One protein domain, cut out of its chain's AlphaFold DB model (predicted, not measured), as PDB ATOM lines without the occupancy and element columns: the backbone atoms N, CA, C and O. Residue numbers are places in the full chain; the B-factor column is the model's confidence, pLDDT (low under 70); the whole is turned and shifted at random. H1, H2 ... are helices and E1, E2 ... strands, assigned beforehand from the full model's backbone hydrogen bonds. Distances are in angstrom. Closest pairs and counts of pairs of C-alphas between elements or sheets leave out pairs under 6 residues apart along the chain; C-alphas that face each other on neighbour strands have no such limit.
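This is residues 4 to 8 and 67 to 219 of the 223 residues of an uncharacterized protein of Rhodospirillaceae bacterium (UniProt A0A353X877). A twisted sheet of four parallel strands lies between helices, with H3 and H6 packed on one face and the long H5 on the other. H5 packs on the sheet with residues 184 to 192 and extends past it toward the small hairpin E4 and E5 at the far end, while the short H1 packs on H3. The printed part has 158 residues with six named helices and six named strands, in the order H1 E1 H2 H3 E2 E3 H4 E4 E5 H5 E6 H6; the sheet order is E1 E2 E3 E6, and E4 and E5 make a separate antiparallel pair. The class is mixed, helices and strands, and the whole is compact, with a radius of gyration of the C-alphas of 16.5 A and spans of 52 by 36 by 25 A.

H1, residues 4 to 8, touches H3, residues 87 to 102, the C-alphas of Val 5 and Val 93 being closest at 5.7 A. E1, residues 67 to 72, is parallel to E2, residues 115 to 121, with N 71 and O 118 2.8 A apart. H2, residues 76 to 79, only grazes the sheet and touches H3 only at the corner, with C-alphas 78 and 87 closest at 4.8 A. E1, H2, H3 and E2 form a strand-helix-strand unit, two parallel neighbour strands with helices between, whose crossover is left-handed. H3 runs along the strands over E2 and E3, residues 136 to 142, at a height over the sheet of 7.6 A. N 139 of E3 and O 119 of E2 are 2.8 A apart. H4, residues 144 to 148, is near H5, residues 169 to 193. E4, residues 156 to 159, and E5, residues 162 to 165, form a hairpin with N 164 and O 157 3.1 A apart. H5 lies over E6, residues 197 to 202, at a height of 11.5 A; the closest C-alphas, 188 and 198, are 5.9 A apart. N 201 of E6 and O 140 of E3 are 2.8 A apart. H6, residues 208 to 217, lies over E3 at a height of 8.4 A, on the same face as H3 and the opposite face to H5, making three layers, helices on both faces of the sheet. H6 touches H3 at a steep tilt of 49 degrees, the same way, with C-alphas 94 and 211 closest at 5.9 A. Every O i to N i+4 pair is within hydrogen-bond range in H1, H3, H4, H5 and H6; H2 is too short for one.

H1 begins at C-alpha 4, (-28.485, -31.535, -39.365). H3 is 22.3 A long, E2 19.1 A and E3 19.6 A. H5, 35.8 A long, begins at C-alpha 169, (-1.186, -55.633, -53.158). H6, 13.9 A, ends at C-alpha 217, (-8.258, -33.333, -21.265).

The C-alphas of Gly 103 and Gly 167, the two farthest apart, are 53.2 A apart. Residues 9 to 66 are not printed, and C-alphas 8 and 67 are 21.8 A apart across that cut. The links H3 to E2 and E2 to E3 are long. The mean pLDDT of the printed part is 74.4, with 53 residues under 70, among them residues 104 to 114, 124 to 134 and 148 to 176.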
ATOM      1  N   ALA A   4     -28.741 -30.167 -39.815       87.19
ATOM      2  CA  ALA A   4     -28.485 -31.535 -39.365       87.19
ATOM      3  C   ALA A   4     -27.198 -31.667 -38.524       87.19
ATOM      4  O   ALA A   4     -27.154 -32.462 -37.590       87.19
ATOM      5  N   VAL A   5     -26.159 -30.879 -38.827       88.44
ATOM      6  CA  VAL A   5     -24.909 -30.865 -38.050       88.44
ATOM      7  C   VAL A   5     -25.136 -30.205 -36.689       88.44
ATOM      8  O   VAL A   5     -24.672 -30.728 -35.679       88.44
ATOM      9  N   GLU A   6     -25.888 -29.101 -36.640       90.38
ATOM     10  CA  GLU A   6     -26.214 -28.410 -35.384       90.38
ATOM     11  C   GLU A   6     -27.049 -29.300 -34.448       90.38
ATOM     12  O   GLU A   6     -26.710 -29.429 -33.273       90.38
ATOM     13  N   ASP A   7     -28.079 -29.977 -34.964       92.44
ATOM     14  CA  ASP A   7     -28.935 -30.865 -34.164       92.44
ATOM     15  C   ASP A   7     -28.120 -32.033 -33.566       92.44
ATOM     16  O   ASP A   7     -28.238 -32.361 -32.379       92.44
ATOM     17  N   ARG A   8     -27.222 -32.634 -34.363       94.19
ATOM     18  CA  ARG A   8     -26.292 -33.680 -33.897       94.19
ATOM     19  C   ARG A   8     -25.310 -33.151 -32.854       94.19
ATOM     20  O   ARG A   8     -25.055 -33.833 -31.860       94.19
ATOM     21  N   HIS A  67     -12.001 -19.996 -22.664       69.25
ATOM     22  CA  HIS A  67     -12.344 -20.074 -24.079       69.25
ATOM     23  C   HIS A  67     -11.806 -21.360 -24.722       69.25
ATOM     24  O   HIS A  67     -10.630 -21.697 -24.574       69.25
ATOM     25  N   LEU A  68     -12.668 -22.052 -25.475       78.12
ATOM     26  CA  LEU A  68     -12.290 -23.149 -26.365       78.12
ATOM     27  C   LEU A  68     -12.175 -22.629 -27.803       78.12
ATOM     28  O   LEU A  68     -13.183 -22.255 -28.408       78.12
ATOM     29  N   ALA A  69     -10.959 -22.657 -28.349       80.00
ATOM     30  CA  ALA A  69     -10.683 -22.396 -29.755       80.00
ATOM     31  C   ALA A  69     -10.624 -23.723 -30.522       80.00
ATOM     32  O   ALA A  69      -9.794 -24.586 -30.228       80.00
ATOM     33  N   VAL A  70     -11.506 -23.892 -31.506       83.06
ATOM     34  CA  VAL A  70     -11.543 -25.089 -32.357       83.06
ATOM     35  C   VAL A  70     -10.919 -24.764 -33.705       83.06
ATOM     36  O   VAL A  70     -11.445 -23.920 -34.424       83.06
ATOM     37  N   TRP A  71      -9.842 -25.468 -34.039       83.38
ATOM     38  CA  TRP A  71      -9.214 -25.466 -35.353       83.38
ATOM     39  C   TRP A  71      -9.526 -26.790 -36.046       83.38
ATOM     40  O   TRP A  71      -9.206 -27.855 -35.518       83.38
ATOM     41  N   ALA A  72     -10.167 -26.728 -37.208       83.94
ATOM     42  CA  ALA A  72     -10.449 -27.894 -38.032       83.94
ATOM     43  C   ALA A  72      -9.642 -27.801 -39.326       83.94
ATOM     44  O   ALA A  72      -9.597 -26.746 -39.952       83.94
ATOM     45  N   GLU A  73      -9.013 -28.905 -39.717       83.00
ATOM     46  CA  GLU A  73      -8.303 -29.004 -40.982       83.00
ATOM     47  C   GLU A  73      -9.246 -28.752 -42.154       83.00
ATOM     48  O   GLU A  73     -10.368 -29.261 -42.206       83.00
ATOM     49  N   GLU A  74      -8.754 -27.974 -43.112       76.88
ATOM     50  CA  GLU A  74      -9.417 -27.717 -44.380       76.88
ATOM     51  C   GLU A  74      -8.615 -28.420 -45.476       76.88
ATOM     52  O   GLU A  74      -7.436 -28.136 -45.685       76.88
ATOM     53  N   GLY A  75      -9.235 -29.371 -46.169       77.94
ATOM     54  CA  GLY A  75      -8.545 -30.132 -47.202       77.94
ATOM     55  C   GLY A  75      -9.413 -31.214 -47.841       77.94
ATOM     56  O   GLY A  75     -10.448 -31.589 -47.285       77.94
ATOM     57  N   PRO A  76      -9.003 -31.736 -49.010       77.19
ATOM     58  CA  PRO A  76      -9.743 -32.776 -49.724       77.19
ATOM     59  C   PRO A  76      -9.871 -34.068 -48.908       77.19
ATOM     60  O   PRO A  76     -10.904 -34.732 -48.994       77.19
ATOM     61  N   ASP A  77      -8.892 -34.386 -48.056       80.25
ATOM     62  CA  ASP A  77      -8.959 -35.561 -47.183       80.25
ATOM     63  C   ASP A  77     -10.145 -35.473 -46.223       80.25
ATOM     64  O   ASP A  77     -10.801 -36.478 -45.956       80.25
ATOM     65  N   MET A  78     -10.498 -34.271 -45.761       85.25
ATOM     66  CA  MET A  78     -11.636 -34.068 -44.864       85.25
ATOM     67  C   MET A  78     -12.984 -34.342 -45.547       85.25
ATOM     68  O   MET A  78     -13.940 -34.724 -44.872       85.25
ATOM     69  N   ALA A  79     -13.063 -34.218 -46.873       86.62
ATOM     70  CA  ALA A  79     -14.269 -34.512 -47.646       86.62
ATOM     71  C   ALA A  79     -14.434 -36.005 -47.985       86.62
ATOM     72  O   ALA A  79     -15.522 -36.424 -48.379       86.62
ATOM     73  N   PHE A  80     -13.384 -36.820 -47.834       80.38
ATOM     74  CA  PHE A  80     -13.449 -38.253 -48.121       80.38
ATOM     75  C   PHE A  80     -14.344 -39.001 -47.119       80.38
ATOM     76  O   PHE A  80     -14.285 -38.759 -45.909       80.38
ATOM     77  N   SER A  81     -15.139 -39.942 -47.639       85.56
ATOM     78  CA  SER A  81     -15.965 -40.867 -46.862       85.56
ATOM     79  C   SER A  81     -16.151 -42.200 -47.587       85.56
ATOM     80  O   SER A  81     -16.484 -42.216 -48.773       85.56
ATOM     81  N   SER A  82     -16.019 -43.312 -46.865       80.81
ATOM     82  CA  SER A  82     -16.387 -44.654 -47.345       80.81
ATOM     83  C   SER A  82     -17.750 -45.143 -46.844       80.81
ATOM     84  O   SER A  82     -18.268 -46.138 -47.351       80.81
ATOM     85  N   VAL A  83     -18.346 -44.452 -45.865       81.69
ATOM     86  CA  VAL A  83     -19.577 -44.875 -45.162       81.69
ATOM     87  C   VAL A  83     -20.686 -43.815 -45.157       81.69
ATOM     88  O   VAL A  83     -21.698 -43.976 -44.482       81.69
ATOM     89  N   GLY A  84     -20.517 -42.729 -45.912       81.69
ATOM     90  CA  GLY A  84     -21.488 -41.640 -46.055       81.69
ATOM     91  C   GLY A  84     -21.341 -40.507 -45.033       81.69
ATOM     92  O   GLY A  84     -21.870 -39.426 -45.270       81.69
ATOM     93  N   GLU A  85     -20.600 -40.712 -43.940       85.62
ATOM     94  CA  GLU A  85     -20.170 -39.642 -43.031       85.62
ATOM     95  C   GLU A  85     -18.753 -39.175 -43.382       85.62
ATOM     96  O   GLU A  85     -17.810 -39.973 -43.378       85.62
ATOM     97  N   THR A  86     -18.597 -37.889 -43.703       90.88
ATOM     98  CA  THR A  86     -17.286 -37.297 -43.999       90.88
ATOM     99  C   THR A  86     -16.536 -36.945 -42.714       90.88
ATOM    100  O   THR A  86     -17.136 -36.698 -41.661       90.88
ATOM    101  N   LYS A  87     -15.204 -36.870 -42.790       90.00
ATOM    102  CA  LYS A  87     -14.388 -36.375 -41.670       90.00
ATOM    103  C   LYS A  87     -14.697 -34.902 -41.365       90.00
ATOM    104  O   LYS A  87     -14.717 -34.525 -40.198       90.00
ATOM    105  N   ALA A  88     -15.013 -34.088 -42.372       90.06
ATOM    106  CA  ALA A  88     -15.447 -32.701 -42.204       90.06
ATOM    107  C   ALA A  88     -16.752 -32.594 -41.399       90.06
ATOM    108  O   ALA A  88     -16.835 -31.782 -40.477       90.06
ATOM    109  N   ASP A  89     -17.744 -33.443 -41.686       91.44
ATOM    110  CA  ASP A  89     -19.000 -33.474 -40.931       91.44
ATOM    111  C   ASP A  89     -18.762 -33.902 -39.481       91.44
ATOM    112  O   ASP A  89     -19.242 -33.245 -38.554       91.44
ATOM    113  N   ALA A  90     -17.968 -34.957 -39.266       92.19
ATOM    114  CA  ALA A  90     -17.606 -35.412 -37.926       92.19
ATOM    115  C   ALA A  90     -16.846 -34.326 -37.136       92.19
ATOM    116  O   ALA A  90     -17.150 -34.088 -35.963       92.19
ATOM    117  N   ALA A  91     -15.909 -33.620 -37.780       92.44
ATOM    118  CA  ALA A  91     -15.179 -32.501 -37.187       92.44
ATOM    119  C   ALA A  91     -16.113 -31.355 -36.790       92.44
ATOM    120  O   ALA A  91     -16.021 -30.845 -35.672       92.44
ATOM    121  N   ALA A  92     -17.044 -30.988 -37.675       92.19
ATOM    122  CA  ALA A  92     -18.024 -29.943 -37.416       92.19
ATOM    123  C   ALA A  92     -18.945 -30.309 -36.242       92.19
ATOM    124  O   ALA A  92     -19.169 -29.479 -35.360       92.19
ATOM    125  N   VAL A  93     -19.426 -31.559 -36.178       94.44
ATOM    126  CA  VAL A  93     -20.258 -32.045 -35.064       94.44
ATOM    127  C   VAL A  93     -19.488 -32.012 -33.743       94.44
ATOM    128  O   VAL A  93     -20.002 -31.465 -32.767       94.44
ATOM    129  N   ILE A  94     -18.271 -32.565 -33.687       92.94
ATOM    130  CA  ILE A  94     -17.486 -32.626 -32.441       92.94
ATOM    131  C   ILE A  94     -17.082 -31.227 -31.978       92.94
ATOM    132  O   ILE A  94     -17.306 -30.875 -30.818       92.94
ATOM    133  N   GLY A  95     -16.521 -30.419 -32.879       90.88
ATOM    134  CA  GLY A  95     -16.088 -29.060 -32.574       90.88
ATOM    135  C   GLY A  95     -17.236 -28.215 -32.031       90.88
ATOM    136  O   GLY A  95     -17.120 -27.607 -30.963       90.88
ATOM    137  N   ARG A  96     -18.390 -28.254 -32.708       91.94
ATOM    138  CA  ARG A  96     -19.584 -27.536 -32.261       91.94
ATOM    139  C   ARG A  96     -20.128 -28.078 -30.942       91.94
ATOM    140  O   ARG A  96     -20.508 -27.287 -30.084       91.94
ATOM    141  N   ALA A  97     -20.160 -29.397 -30.754       92.19
ATOM    142  CA  ALA A  97     -20.653 -30.000 -29.520       92.19
ATOM    143  C   ALA A  97     -19.833 -29.559 -28.302       92.19
ATOM    144  O   ALA A  97     -20.407 -29.230 -27.267       92.19
ATOM    145  N   LEU A  98     -18.506 -29.495 -28.436       89.00
ATOM    146  CA  LEU A  98     -17.615 -29.042 -27.368       89.00
ATOM    147  C   LEU A  98     -17.793 -27.552 -27.065       89.00
ATOM    148  O   LEU A  98     -17.868 -27.178 -25.899       89.00
ATOM    149  N   GLN A  99     -17.958 -26.712 -28.090       86.56
ATOM    150  CA  GLN A  99     -18.284 -25.291 -27.909       86.56
ATOM    151  C   GLN A  99     -19.632 -25.089 -27.206       86.56
ATOM    152  O   GLN A  99     -19.735 -24.285 -26.281       86.56
ATOM    153  N   ILE A 100     -20.669 -25.830 -27.622       87.62
ATOM    154  CA  ILE A 100     -21.985 -25.799 -26.971       87.62
ATOM    155  C   ILE A 100     -21.835 -26.241 -25.520       87.62
ATOM    156  O   ILE A 100     -22.346 -25.557 -24.636       87.62
ATOM    157  N   ALA A 101     -21.144 -27.357 -25.271       85.56
ATOM    158  CA  ALA A 101     -20.971 -27.930 -23.945       85.56
ATOM    159  C   ALA A 101     -20.225 -26.972 -23.002       85.56
ATOM    160  O   ALA A 101     -20.701 -26.773 -21.881       85.56
ATOM    161  N   ALA A 102     -19.164 -26.311 -23.479       78.62
ATOM    162  CA  ALA A 102     -18.353 -25.344 -22.730       78.62
ATOM    163  C   ALA A 102     -19.114 -24.052 -22.392       78.62
ATOM    164  O   ALA A 102     -18.680 -23.277 -21.548       78.62
ATOM    165  N   GLY A 103     -20.244 -23.784 -23.057       73.31
ATOM    166  CA  GLY A 103     -21.041 -22.571 -22.843       73.31
ATOM    167  C   GLY A 103     -20.384 -21.285 -23.359       73.31
ATOM    168  O   GLY A 103     -21.026 -20.240 -23.344       73.31
ATOM    169  N   GLN A 104     -19.141 -21.362 -23.838       60.44
ATOM    170  CA  GLN A 104     -18.352 -20.288 -24.435       60.44
ATOM    171  C   GLN A 104     -17.522 -20.901 -25.571       60.44
ATOM    172  O   GLN A 104     -16.659 -21.746 -25.334       60.44
ATOM    173  N   GLY A 105     -17.785 -20.512 -26.817       53.84
ATOM    174  CA  GLY A 105     -17.064 -21.031 -27.977       53.84
ATOM    175  C   GLY A 105     -16.743 -19.921 -28.960       53.84
ATOM    176  O   GLY A 105     -17.636 -19.171 -29.347       53.84
ATOM    177  N   SER A 106     -15.484 -19.838 -29.379       54.59
ATOM    178  CA  SER A 106     -15.062 -19.040 -30.527       54.59
ATOM    179  C   SER A 106     -14.543 -19.969 -31.626       54.59
ATOM    180  O   SER A 106     -13.986 -21.038 -31.368       54.59
ATOM    181  N   THR A 107     -14.768 -19.591 -32.882       53.16
ATOM    182  CA  THR A 107     -14.358 -20.351 -34.074       53.16
ATOM    183  C   THR A 107     -13.114 -19.732 -34.737       53.16
ATOM    184  O   THR A 107     -13.082 -19.693 -35.957       53.16
ATOM    185  N   HIS A 108     -12.112 -19.263 -33.958       50.16
ATOM    186  CA  HIS A 108     -10.961 -18.377 -34.330       50.16
ATOM    187  C   HIS A 108     -11.248 -16.864 -34.254       50.16
ATOM    188  O   HIS A 108     -12.416 -16.500 -34.127       50.16
ATOM    189  N   PRO A 109     -10.258 -15.940 -34.379       48.19
ATOM    190  CA  PRO A 109      -8.802 -15.973 -34.138       48.19
ATOM    191  C   PRO A 109      -8.388 -15.248 -32.836       48.19
ATOM    192  O   PRO A 109      -7.202 -15.147 -32.538       48.19
ATOM    193  N   GLU A 110      -9.333 -14.767 -32.028       52.75
ATOM    194  CA  GLU A 110      -9.049 -14.070 -30.761       52.75
ATOM    195  C   GLU A 110      -8.801 -15.046 -29.598       52.75
ATOM    196  O   GLU A 110      -9.262 -14.851 -28.475       52.75
ATOM    197  N   ALA A 111      -8.106 -16.152 -29.870       56.47
ATOM    198  CA  ALA A 111      -7.700 -17.086 -28.835       56.47
ATOM    199  C   ALA A 111      -6.590 -16.428 -27.999       56.47
ATOM    200  O   ALA A 111      -5.418 -16.441 -28.369       56.47
ATOM    201  N   GLY A 112      -6.980 -15.787 -26.895       57.75
ATOM    202  CA  GLY A 112      -6.053 -15.216 -25.921       57.75
ATOM    203  C   GLY A 112      -5.200 -16.291 -25.239       57.75
ATOM    204  O   GLY A 112      -5.464 -17.487 -25.376       57.75
ATOM    205  N   ALA A 113      -4.201 -15.861 -24.464       61.47
ATOM    206  CA  ALA A 113      -3.235 -16.736 -23.785       61.47
ATOM    207  C   ALA A 113      -3.870 -17.832 -22.896       61.47
ATOM    208  O   ALA A 113      -3.250 -18.873 -22.692       61.47
ATOM    209  N   ASP A 114      -5.111 -17.626 -22.444       66.75
ATOM    210  CA  ASP A 114      -5.856 -18.529 -21.554       66.75
ATOM    211  C   ASP A 114      -6.810 -19.485 -22.304       66.75
ATOM    212  O   ASP A 114      -7.697 -20.103 -21.705       66.75
ATOM    213  N   SER A 115      -6.679 -19.587 -23.630       72.31
ATOM    214  CA  SER A 115      -7.537 -20.442 -24.457       72.31
ATOM    215  C   SER A 115      -7.028 -21.883 -24.507       72.31
ATOM    216  O   SER A 115      -5.837 -22.140 -24.679       72.31
ATOM    217  N   ALA A 116      -7.955 -22.837 -24.434       78.38
ATOM    218  CA  ALA A 116      -7.712 -24.225 -24.801       78.38
ATOM    219  C   ALA A 116      -7.866 -24.395 -26.316       78.38
ATOM    220  O   ALA A 116      -8.857 -23.940 -26.888       78.38
ATOM    221  N   PHE A 117      -6.923 -25.084 -26.956       83.19
ATOM    222  CA  PHE A 117      -6.969 -25.329 -28.397       83.19
ATOM    223  C   PHE A 117      -7.336 -26.779 -28.709       83.19
ATOM    224  O   PHE A 117      -6.669 -27.710 -28.261       83.19
ATOM    225  N   LEU A 118      -8.368 -26.979 -29.521       85.44
ATOM    226  CA  LEU A 118      -8.708 -28.273 -30.097       85.44
ATOM    227  C   LEU A 118      -8.349 -28.272 -31.579       85.44
ATOM    228  O   LEU A 118      -8.942 -27.523 -32.349       85.44
ATOM    229  N   PHE A 119      -7.429 -29.144 -31.975       86.69
ATOM    230  CA  PHE A 119      -7.055 -29.363 -33.367       86.69
ATOM    231  C   PHE A 119      -7.730 -30.631 -33.879       86.69
ATOM    232  O   PHE A 119      -7.445 -31.715 -33.378       86.69
ATOM    233  N   ILE A 120      -8.613 -30.503 -34.865       87.69
ATOM    234  CA  ILE A 120      -9.338 -31.613 -35.486       87.69
ATOM    235  C   ILE A 120      -8.861 -31.766 -36.925       87.69
ATOM    236  O   ILE A 120      -8.864 -30.790 -37.665       87.69
ATOM    237  N   GLY A 121      -8.493 -32.966 -37.353       84.62
ATOM    238  CA  GLY A 121      -8.021 -33.152 -38.723       84.62
ATOM    239  C   GLY A 121      -7.805 -34.602 -39.111       84.62
ATOM    240  O   GLY A 121      -7.829 -35.494 -38.263       84.62
ATOM    241  N   ALA A 122      -7.600 -34.811 -40.405       77.69
ATOM    242  CA  ALA A 122      -7.149 -36.074 -40.974       77.69
ATOM    243  C   ALA A 122      -5.618 -36.201 -40.894       77.69
ATOM    244  O   ALA A 122      -5.092 -37.303 -40.855       77.69
ATOM    245  N   PHE A 123      -4.914 -35.067 -40.852       73.62
ATOM    246  CA  PHE A 123      -3.471 -34.914 -40.680       73.62
ATOM    247  C   PHE A 123      -2.591 -35.640 -41.710       73.62
ATOM    248  O   PHE A 123      -1.378 -35.697 -41.538       73.62
ATOM    249  N   TRP A 124      -3.155 -36.136 -42.813       64.00
ATOM    250  CA  TRP A 124      -2.400 -36.842 -43.854       64.00
ATOM    251  C   TRP A 124      -1.511 -35.917 -44.702       64.00
ATOM    252  O   TRP A 124      -0.473 -36.350 -45.215       64.00
ATOM    253  N   ALA A 125      -1.854 -34.629 -44.764       62.00
ATOM    254  CA  ALA A 125      -0.998 -33.542 -45.231       62.00
ATOM    255  C   ALA A 125      -0.042 -33.056 -44.113       62.00
ATOM    256  O   ALA A 125      -0.287 -33.324 -42.934       62.00
ATOM    257  N   PRO A 126       1.062 -32.336 -44.422       55.19
ATOM    258  CA  PRO A 126       1.881 -31.722 -43.378       55.19
ATOM    259  C   PRO A 126       0.993 -30.896 -42.448       55.19
ATOM    260  O   PRO A 126       0.255 -30.025 -42.908       55.19
ATOM    261  N   THR A 127       1.063 -31.201 -41.148       55.44
ATOM    262  CA  THR A 127       0.291 -30.507 -40.120       55.44
ATOM    263  C   THR A 127       0.505 -29.008 -40.313       55.44
ATOM    264  O   THR A 127       1.665 -28.585 -40.365       55.44
ATOM    265  N   PRO A 128      -0.562 -28.211 -40.469       56.41
ATOM    266  CA  PRO A 128      -0.402 -26.773 -40.606       56.41
ATOM    267  C   PRO A 128       0.351 -26.239 -39.400       56.41
ATOM    268  O   PRO A 128       0.364 -26.876 -38.343       56.41
ATOM    269  N   ASP A 129       1.010 -25.098 -39.575       63.84
ATOM    270  CA  ASP A 129       1.770 -24.466 -38.505       63.84
ATOM    271  C   ASP A 129       0.819 -24.124 -37.352       63.84
ATOM    272  O   ASP A 129       0.104 -23.120 -37.371       63.84
ATOM    273  N   LEU A 130       0.718 -25.053 -36.398       64.31
ATOM    274  CA  LEU A 130      -0.193 -24.921 -35.279       64.31
ATOM    275  C   LEU A 130       0.354 -23.797 -34.405       64.31
ATOM    276  O   LEU A 130       1.543 -23.821 -34.066       64.31
ATOM    277  N   PRO A 131      -0.492 -22.835 -34.000       63.47
ATOM    278  CA  PRO A 131      -0.035 -21.720 -33.194       63.47
ATOM    279  C   PRO A 131       0.640 -22.236 -31.916       63.47
ATOM    280  O   PRO A 131       0.265 -23.296 -31.395       63.47
ATOM    281  N   PRO A 132       1.631 -21.502 -31.378       63.56
ATOM    282  CA  PRO A 132       2.231 -21.835 -30.097       63.56
ATOM    283  C   PRO A 132       1.175 -21.695 -28.993       63.56
ATOM    284  O   PRO A 132       0.965 -20.618 -28.443       63.56
ATOM    285  N   ALA A 133       0.487 -22.792 -28.685       65.62
ATOM    286  CA  ALA A 133      -0.506 -22.866 -27.626       65.62
ATOM    287  C   ALA A 133       0.095 -23.494 -26.362       65.62
ATOM    288  O   ALA A 133       0.802 -24.503 -26.411       65.62
ATOM    289  N   VAL A 134      -0.206 -22.902 -25.205       65.75
ATOM    290  CA  VAL A 134       0.236 -23.434 -23.904       65.75
ATOM    291  C   VAL A 134      -0.539 -24.709 -23.551       65.75
ATOM    292  O   VAL A 134       0.005 -25.601 -22.903       65.75
ATOM    293  N   HIS A 135      -1.779 -24.828 -24.033       76.88
ATOM    294  CA  HIS A 135      -2.677 -25.937 -23.747       76.88
ATOM    295  C   HIS A 135      -3.463 -26.351 -24.995       76.88
ATOM    296  O   HIS A 135      -4.050 -25.506 -25.673       76.88
ATOM    297  N   GLY A 136      -3.491 -27.648 -25.301       82.81
ATOM    298  CA  GLY A 136      -4.195 -28.124 -26.481       82.81
ATOM    299  C   GLY A 136      -4.455 -29.623 -26.517       82.81
ATOM    300  O   GLY A 136      -3.969 -30.398 -25.690       82.81
ATOM    301  N   PHE A 137      -5.248 -30.021 -27.505       86.88
ATOM    302  CA  PHE A 137      -5.654 -31.394 -27.753       86.88
ATOM    303  C   PHE A 137      -5.736 -31.658 -29.256       86.88
ATOM    304  O   PHE A 137      -6.248 -30.828 -30.006       86.88
ATOM    305  N   VAL A 138      -5.251 -32.818 -29.694       86.50
ATOM    306  CA  VAL A 138      -5.304 -33.256 -31.095       86.50
ATOM    307  C   VAL A 138      -6.329 -34.378 -31.243       86.50
ATOM    308  O   VAL A 138      -6.183 -35.448 -30.653       86.50
ATOM    309  N   LEU A 139      -7.356 -34.144 -32.054       88.25
ATOM    310  CA  LEU A 139      -8.376 -35.116 -32.427       88.25
ATOM    311  C   LEU A 139      -8.172 -35.521 -33.886       88.25
ATOM    312  O   LEU A 139      -8.530 -34.802 -34.817       88.25
ATOM    313  N   HIS A 140      -7.580 -36.691 -34.074       86.69
ATOM    314  CA  HIS A 140      -7.306 -37.265 -35.381       86.69
ATOM    315  C   HIS A 140      -8.527 -38.054 -35.869       86.69
ATOM    316  O   HIS A 140      -8.929 -39.031 -35.237       86.69
ATOM    317  N   LEU A 141      -9.125 -37.622 -36.976       88.38
ATOM    318  CA  LEU A 141     -10.244 -38.286 -37.634       88.38
ATOM    319  C   LEU A 141      -9.750 -39.207 -38.741       88.38
ATOM    320  O   LEU A 141      -8.978 -38.791 -39.598       88.38
ATOM    321  N   VAL A 142     -10.246 -40.441 -38.751       85.00
ATOM    322  CA  VAL A 142      -9.873 -41.449 -39.749       85.00
ATOM    323  C   VAL A 142     -11.126 -42.106 -40.314       85.00
ATOM    324  O   VAL A 142     -12.012 -42.526 -39.565       85.00
ATOM    325  N   ASP A 143     -11.204 -42.201 -41.637       84.56
ATOM    326  CA  ASP A 143     -12.276 -42.939 -42.306       84.56
ATOM    327  C   ASP A 143     -12.047 -44.469 -42.198       84.56
ATOM    328  O   ASP A 143     -10.899 -44.922 -42.177       84.56
ATOM    329  N   PRO A 144     -13.094 -45.315 -42.141       79.12
ATOM    330  CA  PRO A 144     -12.942 -46.771 -42.081       79.12
ATOM    331  C   PRO A 144     -12.057 -47.355 -43.173       79.12
ATOM    332  O   PRO A 144     -11.266 -48.259 -42.905       79.12
ATOM    333  N   ALA A 145     -12.158 -46.833 -44.394       71.44
ATOM    334  CA  ALA A 145     -11.355 -47.306 -45.506       71.44
ATOM    335  C   ALA A 145      -9.880 -46.909 -45.371       71.44
ATOM    336  O   ALA A 145      -9.015 -47.669 -45.802       71.44
ATOM    337  N   GLU A 146      -9.581 -45.781 -44.721       73.75
ATOM    338  CA  GLU A 146      -8.211 -45.371 -44.385       73.75
ATOM    339  C   GLU A 146      -7.625 -46.244 -43.266       73.75
ATOM    340  O   GLU A 146      -6.454 -46.610 -43.294       73.75
ATOM    341  N   ALA A 147      -8.438 -46.643 -42.287       71.19
ATOM    342  CA  ALA A 147      -7.976 -47.464 -41.169       71.19
ATOM    343  C   ALA A 147      -7.825 -48.959 -41.518       71.19
ATOM    344  O   ALA A 147      -6.871 -49.619 -41.092       71.19
ATOM    345  N   ASP A 148      -8.781 -49.510 -42.269       68.75
ATOM    346  CA  ASP A 148      -8.882 -50.955 -42.501       68.75
ATOM    347  C   ASP A 148      -8.360 -51.374 -43.883       68.75
ATOM    348  O   ASP A 148      -8.005 -52.540 -44.082       68.75
ATOM    349  N   LEU A 149      -8.262 -50.423 -44.820       66.12
ATOM    350  CA  LEU A 149      -7.877 -50.634 -46.216       66.12
ATOM    351  C   LEU A 149      -8.619 -51.831 -46.859       66.12
ATOM    352  O   LEU A 149      -7.983 -52.802 -47.280       66.12
ATOM    353  N   PRO A 150      -9.963 -51.822 -46.935       61.28
ATOM    354  CA  PRO A 150     -10.761 -52.989 -47.332       61.28
ATOM    355  C   PRO A 150     -10.680 -53.341 -48.832       61.28
ATOM    356  O   PRO A 150     -11.306 -54.302 -49.271       61.28
ATOM    357  N   TYR A 151      -9.910 -52.604 -49.633       58.31
ATOM    358  CA  TYR A 151      -9.779 -52.824 -51.074       58.31
ATOM    359  C   TYR A 151      -8.851 -54.015 -51.374       58.31
ATOM    360  O   TYR A 151      -7.708 -54.040 -50.919       58.31
ATOM    361  N   ALA A 152      -9.332 -55.020 -52.115       48.12
ATOM    362  CA  ALA A 152      -8.582 -56.232 -52.480       48.12
ATOM    363  C   ALA A 152      -8.294 -56.293 -53.991       48.12
ATOM    364  O   ALA A 152      -9.193 -56.008 -54.779       48.12
ATOM    365  N   GLY A 153      -7.077 -56.676 -54.396       49.88
ATOM    366  CA  GLY A 153      -6.652 -56.751 -55.806       49.88
ATOM    367  C   GLY A 153      -5.765 -55.580 -56.265       49.88
ATOM    368  O   GLY A 153      -5.385 -54.746 -55.441       49.88
ATOM    369  N   PRO A 154      -5.382 -55.525 -57.555       46.66
ATOM    370  CA  PRO A 154      -4.641 -54.396 -58.112       46.66
ATOM    371  C   PRO A 154      -5.538 -53.155 -58.129       46.66
ATOM    372  O   PRO A 154      -6.533 -53.103 -58.847       46.66
ATOM    373  N   HIS A 155      -5.173 -52.155 -57.330       51.69
ATOM    374  CA  HIS A 155      -5.860 -50.868 -57.256       51.69
ATOM    375  C   HIS A 155      -4.892 -49.760 -57.640       51.69
ATOM    376  O   HIS A 155      -3.731 -49.764 -57.222       51.69
ATOM    377  N   VAL A 156      -5.377 -48.811 -58.433       47.28
ATOM    378  CA  VAL A 156      -4.694 -47.536 -58.635       47.28
ATOM    379  C   VAL A 156      -5.144 -46.633 -57.499       47.28
ATOM    380  O   VAL A 156      -6.327 -46.314 -57.390       47.28
ATOM    381  N   PHE A 157      -4.213 -46.264 -56.624       49.47
ATOM    382  CA  PHE A 157      -4.493 -45.277 -55.590       49.47
ATOM    383  C   PHE A 157      -4.209 -43.896 -56.170       49.47
ATOM    384  O   PHE A 157      -3.065 -43.593 -56.518       49.47
ATOM    385  N   GLU A 158      -5.256 -43.083 -56.275       43.22
ATOM    386  CA  GLU A 158      -5.160 -41.659 -56.579       43.22
ATOM    387  C   GLU A 158      -5.434 -40.869 -55.301       43.22
ATOM    388  O   GLU A 158      -6.512 -40.951 -54.715       43.22
ATOM    389  N   GLY A 159      -4.434 -40.125 -54.837       46.28
ATOM    390  CA  GLY A 159      -4.543 -39.294 -53.642       46.28
ATOM    391  C   GLY A 159      -3.278 -38.471 -53.431       46.28
ATOM    392  O   GLY A 159      -2.185 -38.910 -53.782       46.28
ATOM    393  N   HIS A 160      -3.419 -37.259 -52.884       44.28
ATOM    394  CA  HIS A 160      -2.296 -36.339 -52.630       44.28
ATOM    395  C   HIS A 160      -1.453 -36.018 -53.888       44.28
ATOM    396  O   HIS A 160      -0.227 -35.921 -53.823       44.28
ATOM    397  N   GLY A 161      -2.094 -35.903 -55.060       39.00
ATOM    398  CA  GLY A 161      -1.423 -35.575 -56.328       39.00
ATOM    399  C   GLY A 161      -0.513 -36.676 -56.889       39.00
ATOM    400  O   GLY A 161       0.259 -36.412 -57.807       39.00
ATOM    401  N   CYS A 162      -0.593 -37.897 -56.350       33.25
ATOM    402  CA  CYS A 162       0.203 -39.040 -56.783       33.25
ATOM    403  C   CYS A 162      -0.714 -40.177 -57.258       33.25
ATOM    404  O   CYS A 162      -1.650 -40.555 -56.553       33.25
ATOM    405  N   THR A 163      -0.398 -40.759 -58.417       41.00
ATOM    406  CA  THR A 163      -0.999 -42.008 -58.905       41.00
ATOM    407  C   THR A 163       0.004 -43.132 -58.669       41.00
ATOM    408  O   THR A 163       1.069 -43.157 -59.288       41.00
ATOM    409  N   ALA A 164      -0.293 -44.045 -57.745       47.75
ATOM    410  CA  ALA A 164       0.586 -45.174 -57.444       47.75
ATOM    411  C   ALA A 164       0.041 -46.468 -58.063       47.75
ATOM    412  O   ALA A 164      -1.057 -46.915 -57.729       47.75
ATOM    413  N   HIS A 165       0.836 -47.090 -58.939       48.75
ATOM    414  CA  HIS A 165       0.587 -48.442 -59.436       48.75
ATOM    415  C   HIS A 165       1.192 -49.453 -58.461       48.75
ATOM    416  O   HIS A 165       2.409 -49.508 -58.280       48.75
ATOM    417  N   ILE A 166       0.345 -50.260 -57.829       54.28
ATOM    418  CA  ILE A 166       0.785 -51.287 -56.887       54.28
ATOM    419  C   ILE A 166       1.024 -52.599 -57.635       54.28
ATOM    420  O   ILE A 166       0.082 -53.214 -58.130       54.28
ATOM    421  N   GLY A 167       2.287 -53.031 -57.705       54.56
ATOM    422  CA  GLY A 167       2.664 -54.332 -58.274       54.56
ATOM    423  C   GLY A 167       2.380 -55.522 -57.347       54.56
ATOM    424  O   GLY A 167       2.041 -56.596 -57.833       54.56
ATOM    425  N   ASP A 168       2.466 -55.322 -56.026       67.56
ATOM    426  CA  ASP A 168       2.162 -56.320 -54.988       67.56
ATOM    427  C   ASP A 168       1.155 -55.732 -53.973       67.56
ATOM    428  O   ASP A 168       1.532 -54.888 -53.148       67.56
ATOM    429  N   PRO A 169      -0.130 -56.137 -54.036       63.38
ATOM    430  CA  PRO A 169      -1.186 -55.633 -53.158       63.38
ATOM    431  C   PRO A 169      -0.940 -55.850 -51.662       63.38
ATOM    432  O   PRO A 169      -1.320 -54.997 -50.854       63.38
ATOM    433  N   ASP A 170      -0.299 -56.955 -51.275       65.56
ATOM    434  CA  ASP A 170      -0.080 -57.288 -49.867       65.56
ATOM    435  C   ASP A 170       1.109 -56.511 -49.301       65.56
ATOM    436  O   ASP A 170       1.009 -55.924 -48.217       65.56
ATOM    437  N   ALA A 171       2.201 -56.405 -50.065       67.19
ATOM    438  CA  ALA A 171       3.332 -55.560 -49.691       67.19
ATOM    439  C   ALA A 171       2.934 -54.077 -49.613       67.19
ATOM    440  O   ALA A 171       3.331 -53.375 -48.680       67.19
ATOM    441  N   ALA A 172       2.101 -53.593 -50.539       64.69
ATOM    442  CA  ALA A 172       1.610 -52.220 -50.498       64.69
ATOM    443  C   ALA A 172       0.659 -51.966 -49.321       64.69
ATOM    444  O   ALA A 172       0.765 -50.925 -48.672       64.69
ATOM    445  N   ARG A 173      -0.218 -52.923 -48.986       64.62
ATOM    446  CA  ARG A 173      -1.061 -52.859 -47.780       64.62
ATOM    447  C   ARG A 173      -0.208 -52.771 -46.518       64.62
ATOM    448  O   ARG A 173      -0.488 -51.941 -45.656       64.62
ATOM    449  N   ALA A 174       0.830 -53.599 -46.407       67.94
ATOM    450  CA  ALA A 174       1.747 -53.573 -45.271       67.94
ATOM    451  C   ALA A 174       2.502 -52.235 -45.178       67.94
ATOM    452  O   ALA A 174       2.553 -51.632 -44.106       67.94
ATOM    453  N   ALA A 175       3.017 -51.726 -46.300       67.94
ATOM    454  CA  ALA A 175       3.708 -50.440 -46.356       67.94
ATOM    455  C   ALA A 175       2.787 -49.257 -46.009       67.94
ATOM    456  O   ALA A 175       3.194 -48.348 -45.287       67.94
ATOM    457  N   TYR A 176       1.538 -49.274 -46.482       68.38
ATOM    458  CA  TYR A 176       0.536 -48.267 -46.136       68.38
ATOM    459  C   TYR A 176       0.212 -48.292 -44.638       68.38
ATOM    460  O   TYR A 176       0.290 -47.253 -43.985       68.38
ATOM    461  N   LYS A 177      -0.050 -49.476 -44.067       70.44
ATOM    462  CA  LYS A 177      -0.289 -49.633 -42.624       70.44
ATOM    463  C   LYS A 177       0.885 -49.125 -41.790       70.44
ATOM    464  O   LYS A 177       0.675 -48.354 -40.862       70.44
ATOM    465  N   ALA A 178       2.114 -49.469 -42.171       69.81
ATOM    466  CA  ALA A 178       3.310 -48.980 -41.490       69.81
ATOM    467  C   ALA A 178       3.435 -47.445 -41.552       69.81
ATOM    468  O   ALA A 178       3.807 -46.816 -40.564       69.81
ATOM    469  N   ARG A 179       3.085 -46.819 -42.687       70.38
ATOM    470  CA  ARG A 179       3.052 -45.351 -42.822       70.38
ATOM    471  C   ARG A 179       1.988 -44.715 -41.931       70.38
ATOM    472  O   ARG A 179       2.282 -43.721 -41.277       70.38
ATOM    473  N   VAL A 180       0.788 -45.293 -41.889       70.19
ATOM    474  CA  VAL A 180      -0.324 -44.859 -41.027       70.19
ATOM    475  C   VAL A 180       0.067 -44.947 -39.552       70.19
ATOM    476  O   VAL A 180      -0.083 -43.976 -38.814       70.19
ATOM    477  N   GLU A 181       0.640 -46.070 -39.122       74.25
ATOM    478  CA  GLU A 181       1.119 -46.264 -37.750       74.25
ATOM    479  C   GLU A 181       2.226 -45.273 -37.384       74.25
ATOM    480  O   GLU A 181       2.156 -44.628 -36.335       74.25
ATOM    481  N   ALA A 182       3.224 -45.104 -38.257       71.25
ATOM    482  CA  ALA A 182       4.310 -44.152 -38.048       71.25
ATOM    483  C   ALA A 182       3.794 -42.709 -37.957       71.25
ATOM    484  O   ALA A 182       4.258 -41.934 -37.119       71.25
ATOM    485  N   HIS A 183       2.809 -42.358 -38.783       76.81
ATOM    486  CA  HIS A 183       2.184 -41.045 -38.776       76.81
ATOM    487  C   HIS A 183       1.404 -40.788 -37.476       76.81
ATOM    488  O   HIS A 183       1.648 -39.793 -36.791       76.81
ATOM    489  N   CYS A 184       0.548 -41.728 -37.065       76.56
ATOM    490  CA  CYS A 184      -0.161 -41.668 -35.785       76.56
ATOM    491  C   CYS A 184       0.808 -41.537 -34.599       76.56
ATOM    492  O   CYS A 184       0.602 -40.706 -33.713       76.56
ATOM    493  N   ALA A 185       1.896 -42.312 -34.595       75.31
ATOM    494  CA  ALA A 185       2.926 -42.233 -33.564       75.31
ATOM    495  C   ALA A 185       3.632 -40.866 -33.554       75.31
ATOM    496  O   ALA A 185       3.923 -40.325 -32.483       75.31
ATOM    497  N   ALA A 186       3.879 -40.274 -34.726       75.44
ATOM    498  CA  ALA A 186       4.484 -38.952 -34.845       75.44
ATOM    499  C   ALA A 186       3.580 -37.844 -34.281       75.44
ATOM    500  O   ALA A 186       4.070 -36.998 -33.524       75.44
ATOM    501  N   LEU A 187       2.275 -37.872 -34.577       76.50
ATOM    502  CA  LEU A 187       1.289 -36.932 -34.022       76.50
ATOM    503  C   LEU A 187       1.149 -37.080 -32.507       76.50
ATOM    504  O   LEU A 187       1.194 -36.091 -31.774       76.50
ATOM    505  N   GLN A 188       1.058 -38.316 -32.018       77.88
ATOM    506  CA  GLN A 188       0.998 -38.580 -30.586       77.88
ATOM    507  C   GLN A 188       2.260 -38.067 -29.878       77.88
ATOM    508  O   GLN A 188       2.174 -37.410 -28.840       77.88
ATOM    509  N   ALA A 189       3.442 -38.304 -30.454       75.81
ATOM    510  CA  ALA A 189       4.694 -37.782 -29.919       75.81
ATOM    511  C   ALA A 189       4.751 -36.246 -29.980       75.81
ATOM    512  O   ALA A 189       5.293 -35.617 -29.071       75.81
ATOM    513  N   PHE A 190       4.205 -35.629 -31.032       81.81
ATOM    514  CA  PHE A 190       4.100 -34.175 -31.163       81.81
ATOM    515  C   PHE A 190       3.247 -33.558 -30.050       81.81
ATOM    516  O   PHE A 190       3.688 -32.580 -29.437       81.81
ATOM    517  N   ALA A 191       2.080 -34.146 -29.770       80.50
ATOM    518  CA  ALA A 191       1.189 -33.717 -28.697       80.50
ATOM    519  C   ALA A 191       1.849 -33.923 -27.324       80.50
ATOM    520  O   ALA A 191       1.951 -32.987 -26.529       80.50
ATOM    521  N   ALA A 192       2.428 -35.104 -27.086       78.69
ATOM    522  CA  ALA A 192       3.079 -35.435 -25.821       78.69
ATOM    523  C   ALA A 192       4.247 -34.493 -25.480       78.69
ATOM    524  O   ALA A 192       4.383 -34.077 -24.330       78.69
ATOM    525  N   ARG A 193       5.065 -34.093 -26.469       81.88
ATOM    526  CA  ARG A 193       6.163 -33.121 -26.263       81.88
ATOM    527  C   ARG A 193       5.678 -31.752 -25.777       81.88
ATOM    528  O   ARG A 193       6.458 -31.029 -25.167       81.88
ATOM    529  N   ARG A 194       4.416 -31.407 -26.039       80.81
ATOM    530  CA  ARG A 194       3.774 -30.149 -25.630       80.81
ATOM    531  C   ARG A 194       2.894 -30.301 -24.388       80.81
ATOM    532  O   ARG A 194       2.321 -29.320 -23.934       80.81
ATOM    533  N   GLY A 195       2.790 -31.510 -23.831       81.00
ATOM    534  CA  GLY A 195       1.850 -31.812 -22.749       81.00
ATOM    535  C   GLY A 195       0.385 -31.801 -23.193       81.00
ATOM    536  O   GLY A 195      -0.494 -31.632 -22.357       81.00
ATOM    537  N   TRP A 196       0.125 -31.950 -24.493       85.44
ATOM    538  CA  TRP A 196      -1.215 -31.976 -25.075       85.44
ATOM    539  C   TRP A 196      -1.781 -33.397 -25.104       85.44
ATOM    540  O   TRP A 196      -1.033 -34.379 -25.140       85.44
ATOM    541  N   GLY A 197      -3.110 -33.503 -25.137       84.50
ATOM    542  CA  GLY A 197      -3.794 -34.776 -25.364       84.50
ATOM    543  C   GLY A 197      -3.865 -35.156 -26.848       84.50
ATOM    544  O   GLY A 197      -3.740 -34.306 -27.730       84.50
ATOM    545  N   TYR A 198      -4.063 -36.446 -27.118       84.81
ATOM    546  CA  TYR A 198      -4.248 -36.995 -28.462       84.81
ATOM    547  C   TYR A 198      -5.285 -38.121 -28.429       84.81
ATOM    548  O   TYR A 198      -5.206 -39.000 -27.567       84.81
ATOM    549  N   VAL A 199      -6.210 -38.131 -29.389       86.62
ATOM    550  CA  VAL A 199      -7.116 -39.261 -29.632       86.62
ATOM    551  C   VAL A 199      -7.302 -39.487 -31.128       86.62
ATOM    552  O   VAL A 199      -7.351 -38.538 -31.908       86.62
ATOM    553  N   LEU A 200      -7.441 -40.753 -31.512       86.12
ATOM    554  CA  LEU A 200      -7.872 -41.158 -32.845       86.12
ATOM    555  C   LEU A 200      -9.347 -41.565 -32.783       86.12
ATOM    556  O   LEU A 200      -9.718 -42.446 -32.006       86.12
ATOM    557  N   GLN A 201     -10.177 -40.939 -33.611       88.06
ATOM    558  CA  GLN A 201     -11.612 -41.179 -33.722       88.06
ATOM    559  C   GLN A 201     -11.940 -41.632 -35.145       88.06
ATOM    560  O   GLN A 201     -11.553 -40.995 -36.123       88.06
ATOM    561  N   ARG A 202     -12.691 -42.727 -35.263       85.88
ATOM    562  CA  ARG A 202     -13.191 -43.191 -36.560       85.88
ATOM    563  C   ARG A 202     -14.563 -42.604 -36.868       85.88
ATOM    564  O   ARG A 202     -15.372 -42.461 -35.946       85.88
ATOM    565  N   THR A 203     -14.827 -42.315 -38.140       88.00
ATOM    566  CA  THR A 203     -16.110 -41.746 -38.590       88.00
ATOM    567  C   THR A 203     -17.261 -42.756 -38.615       88.00
ATOM    568  O   THR A 203     -18.410 -42.348 -38.556       88.00
ATOM    569  N   ASP A 204     -16.994 -44.070 -38.613       85.69
ATOM    570  CA  ASP A 204     -18.028 -45.122 -38.502       85.69
ATOM    571  C   ASP A 204     -18.459 -45.440 -37.067       85.69
ATOM    572  O   ASP A 204     -19.262 -46.349 -36.837       85.69
ATOM    573  N   ARG A 205     -17.895 -44.750 -36.075       86.88
ATOM    574  CA  ARG A 205     -18.165 -44.996 -34.657       86.88
ATOM    575  C   ARG A 205     -18.850 -43.796 -34.033       86.88
ATOM    576  O   ARG A 205     -18.751 -42.678 -34.523       86.88
ATOM    577  N   ASP A 206     -19.504 -44.036 -32.898       89.00
ATOM    578  CA  ASP A 206     -20.016 -42.957 -32.054       89.00
ATOM    579  C   ASP A 206     -18.902 -41.928 -31.801       89.00
ATOM    580  O   ASP A 206     -17.773 -42.305 -31.474       89.00
ATOM    581  N   LEU A 207     -19.213 -40.646 -31.988       91.25
ATOM    582  CA  LEU A 207     -18.272 -39.534 -31.833       91.25
ATOM    583  C   LEU A 207     -18.067 -39.146 -30.358       91.25
ATOM    584  O   LEU A 207     -17.163 -38.371 -30.043       91.25
ATOM    585  N   LEU A 208     -18.890 -39.684 -29.443       88.81
ATOM    586  CA  LEU A 208     -18.801 -39.392 -28.012       88.81
ATOM    587  C   LEU A 208     -17.434 -39.708 -27.392       88.81
ATOM    588  O   LEU A 208     -16.950 -38.842 -26.672       88.81
ATOM    589  N   PRO A 209     -16.778 -40.860 -27.624       87.44
ATOM    590  CA  PRO A 209     -15.495 -41.158 -26.991       87.44
ATOM    591  C   PRO A 209     -14.398 -40.145 -27.345       87.44
ATOM    592  O   PRO A 209     -13.704 -39.669 -26.448       87.44
ATOM    593  N   GLY A 210     -14.267 -39.765 -28.621       84.88
ATOM    594  CA  GLY A 210     -13.303 -38.750 -29.053       84.88
ATOM    595  C   GLY A 210     -13.620 -37.364 -28.493       84.88
ATOM    596  O   GLY A 210     -12.726 -36.681 -27.992       84.88
ATOM    597  N   ALA A 211     -14.898 -36.971 -28.508       88.50
ATOM    598  CA  ALA A 211     -15.335 -35.706 -27.924       88.50
ATOM    599  C   ALA A 211     -15.132 -35.669 -26.396       88.50
ATOM    600  O   ALA A 211     -14.659 -34.670 -25.870       88.50
ATOM    601  N   ALA A 212     -15.429 -36.758 -25.685       85.94
ATOM    602  CA  ALA A 212     -15.255 -36.865 -24.237       85.94
ATOM    603  C   ALA A 212     -13.775 -36.803 -23.838       85.94
ATOM    604  O   ALA A 212     -13.431 -36.081 -22.908       85.94
ATOM    605  N   ALA A 213     -12.891 -37.473 -24.584       84.06
ATOM    606  CA  ALA A 213     -11.451 -37.391 -24.349       84.06
ATOM    607  C   ALA A 213     -10.929 -35.948 -24.479       84.06
ATOM    608  O   ALA A 213     -10.145 -35.502 -23.642       84.06
ATOM    609  N   ALA A 214     -11.392 -35.205 -25.492       86.12
ATOM    610  CA  ALA A 214     -11.060 -33.790 -25.647       86.12
ATOM    611  C   ALA A 214     -11.652 -32.934 -24.514       86.12
ATOM    612  O   ALA A 214     -10.961 -32.091 -23.952       86.12
ATOM    613  N   TRP A 215     -12.916 -33.168 -24.156       83.19
ATOM    614  CA  TRP A 215     -13.618 -32.459 -23.084       83.19
ATOM    615  C   TRP A 215     -12.912 -32.583 -21.727       83.19
ATOM    616  O   TRP A 215     -12.688 -31.582 -21.046       83.19
ATOM    617  N   GLU A 216     -12.528 -33.806 -21.356       81.19
ATOM    618  CA  GLU A 216     -11.827 -34.105 -20.107       81.19
ATOM    619  C   GLU A 216     -10.408 -33.534 -20.107       81.19
ATOM    620  O   GLU A 216     -10.014 -32.848 -19.163       81.19
ATOM    621  N   ALA A 217      -9.645 -33.776 -21.176       78.25
ATOM    622  CA  ALA A 217      -8.258 -33.333 -21.265       78.25
ATOM    623  C   ALA A 217      -8.123 -31.809 -21.300       78.25
ATOM    624  O   ALA A 217      -7.134 -31.280 -20.801       78.25
ATOM    625  N   LEU A 218      -9.111 -31.105 -21.861       77.19
ATOM    626  CA  LEU A 218      -9.116 -29.648 -21.885       77.19
ATOM    627  C   LEU A 218      -9.599 -29.020 -20.566       77.19
ATOM    628  O   LEU A 218      -9.638 -27.796 -20.470       77.19
ATOM    629  N   GLY A 219      -9.944 -29.819 -19.550       70.31
ATOM    630  CA  GLY A 219     -10.363 -29.305 -18.244       70.31
ATOM    631  C   GLY A 219     -11.678 -28.525 -18.295       70.31
ATOM    632  O   GLY A 219     -11.904 -27.651 -17.466       70.31
TER     633      GLY A 219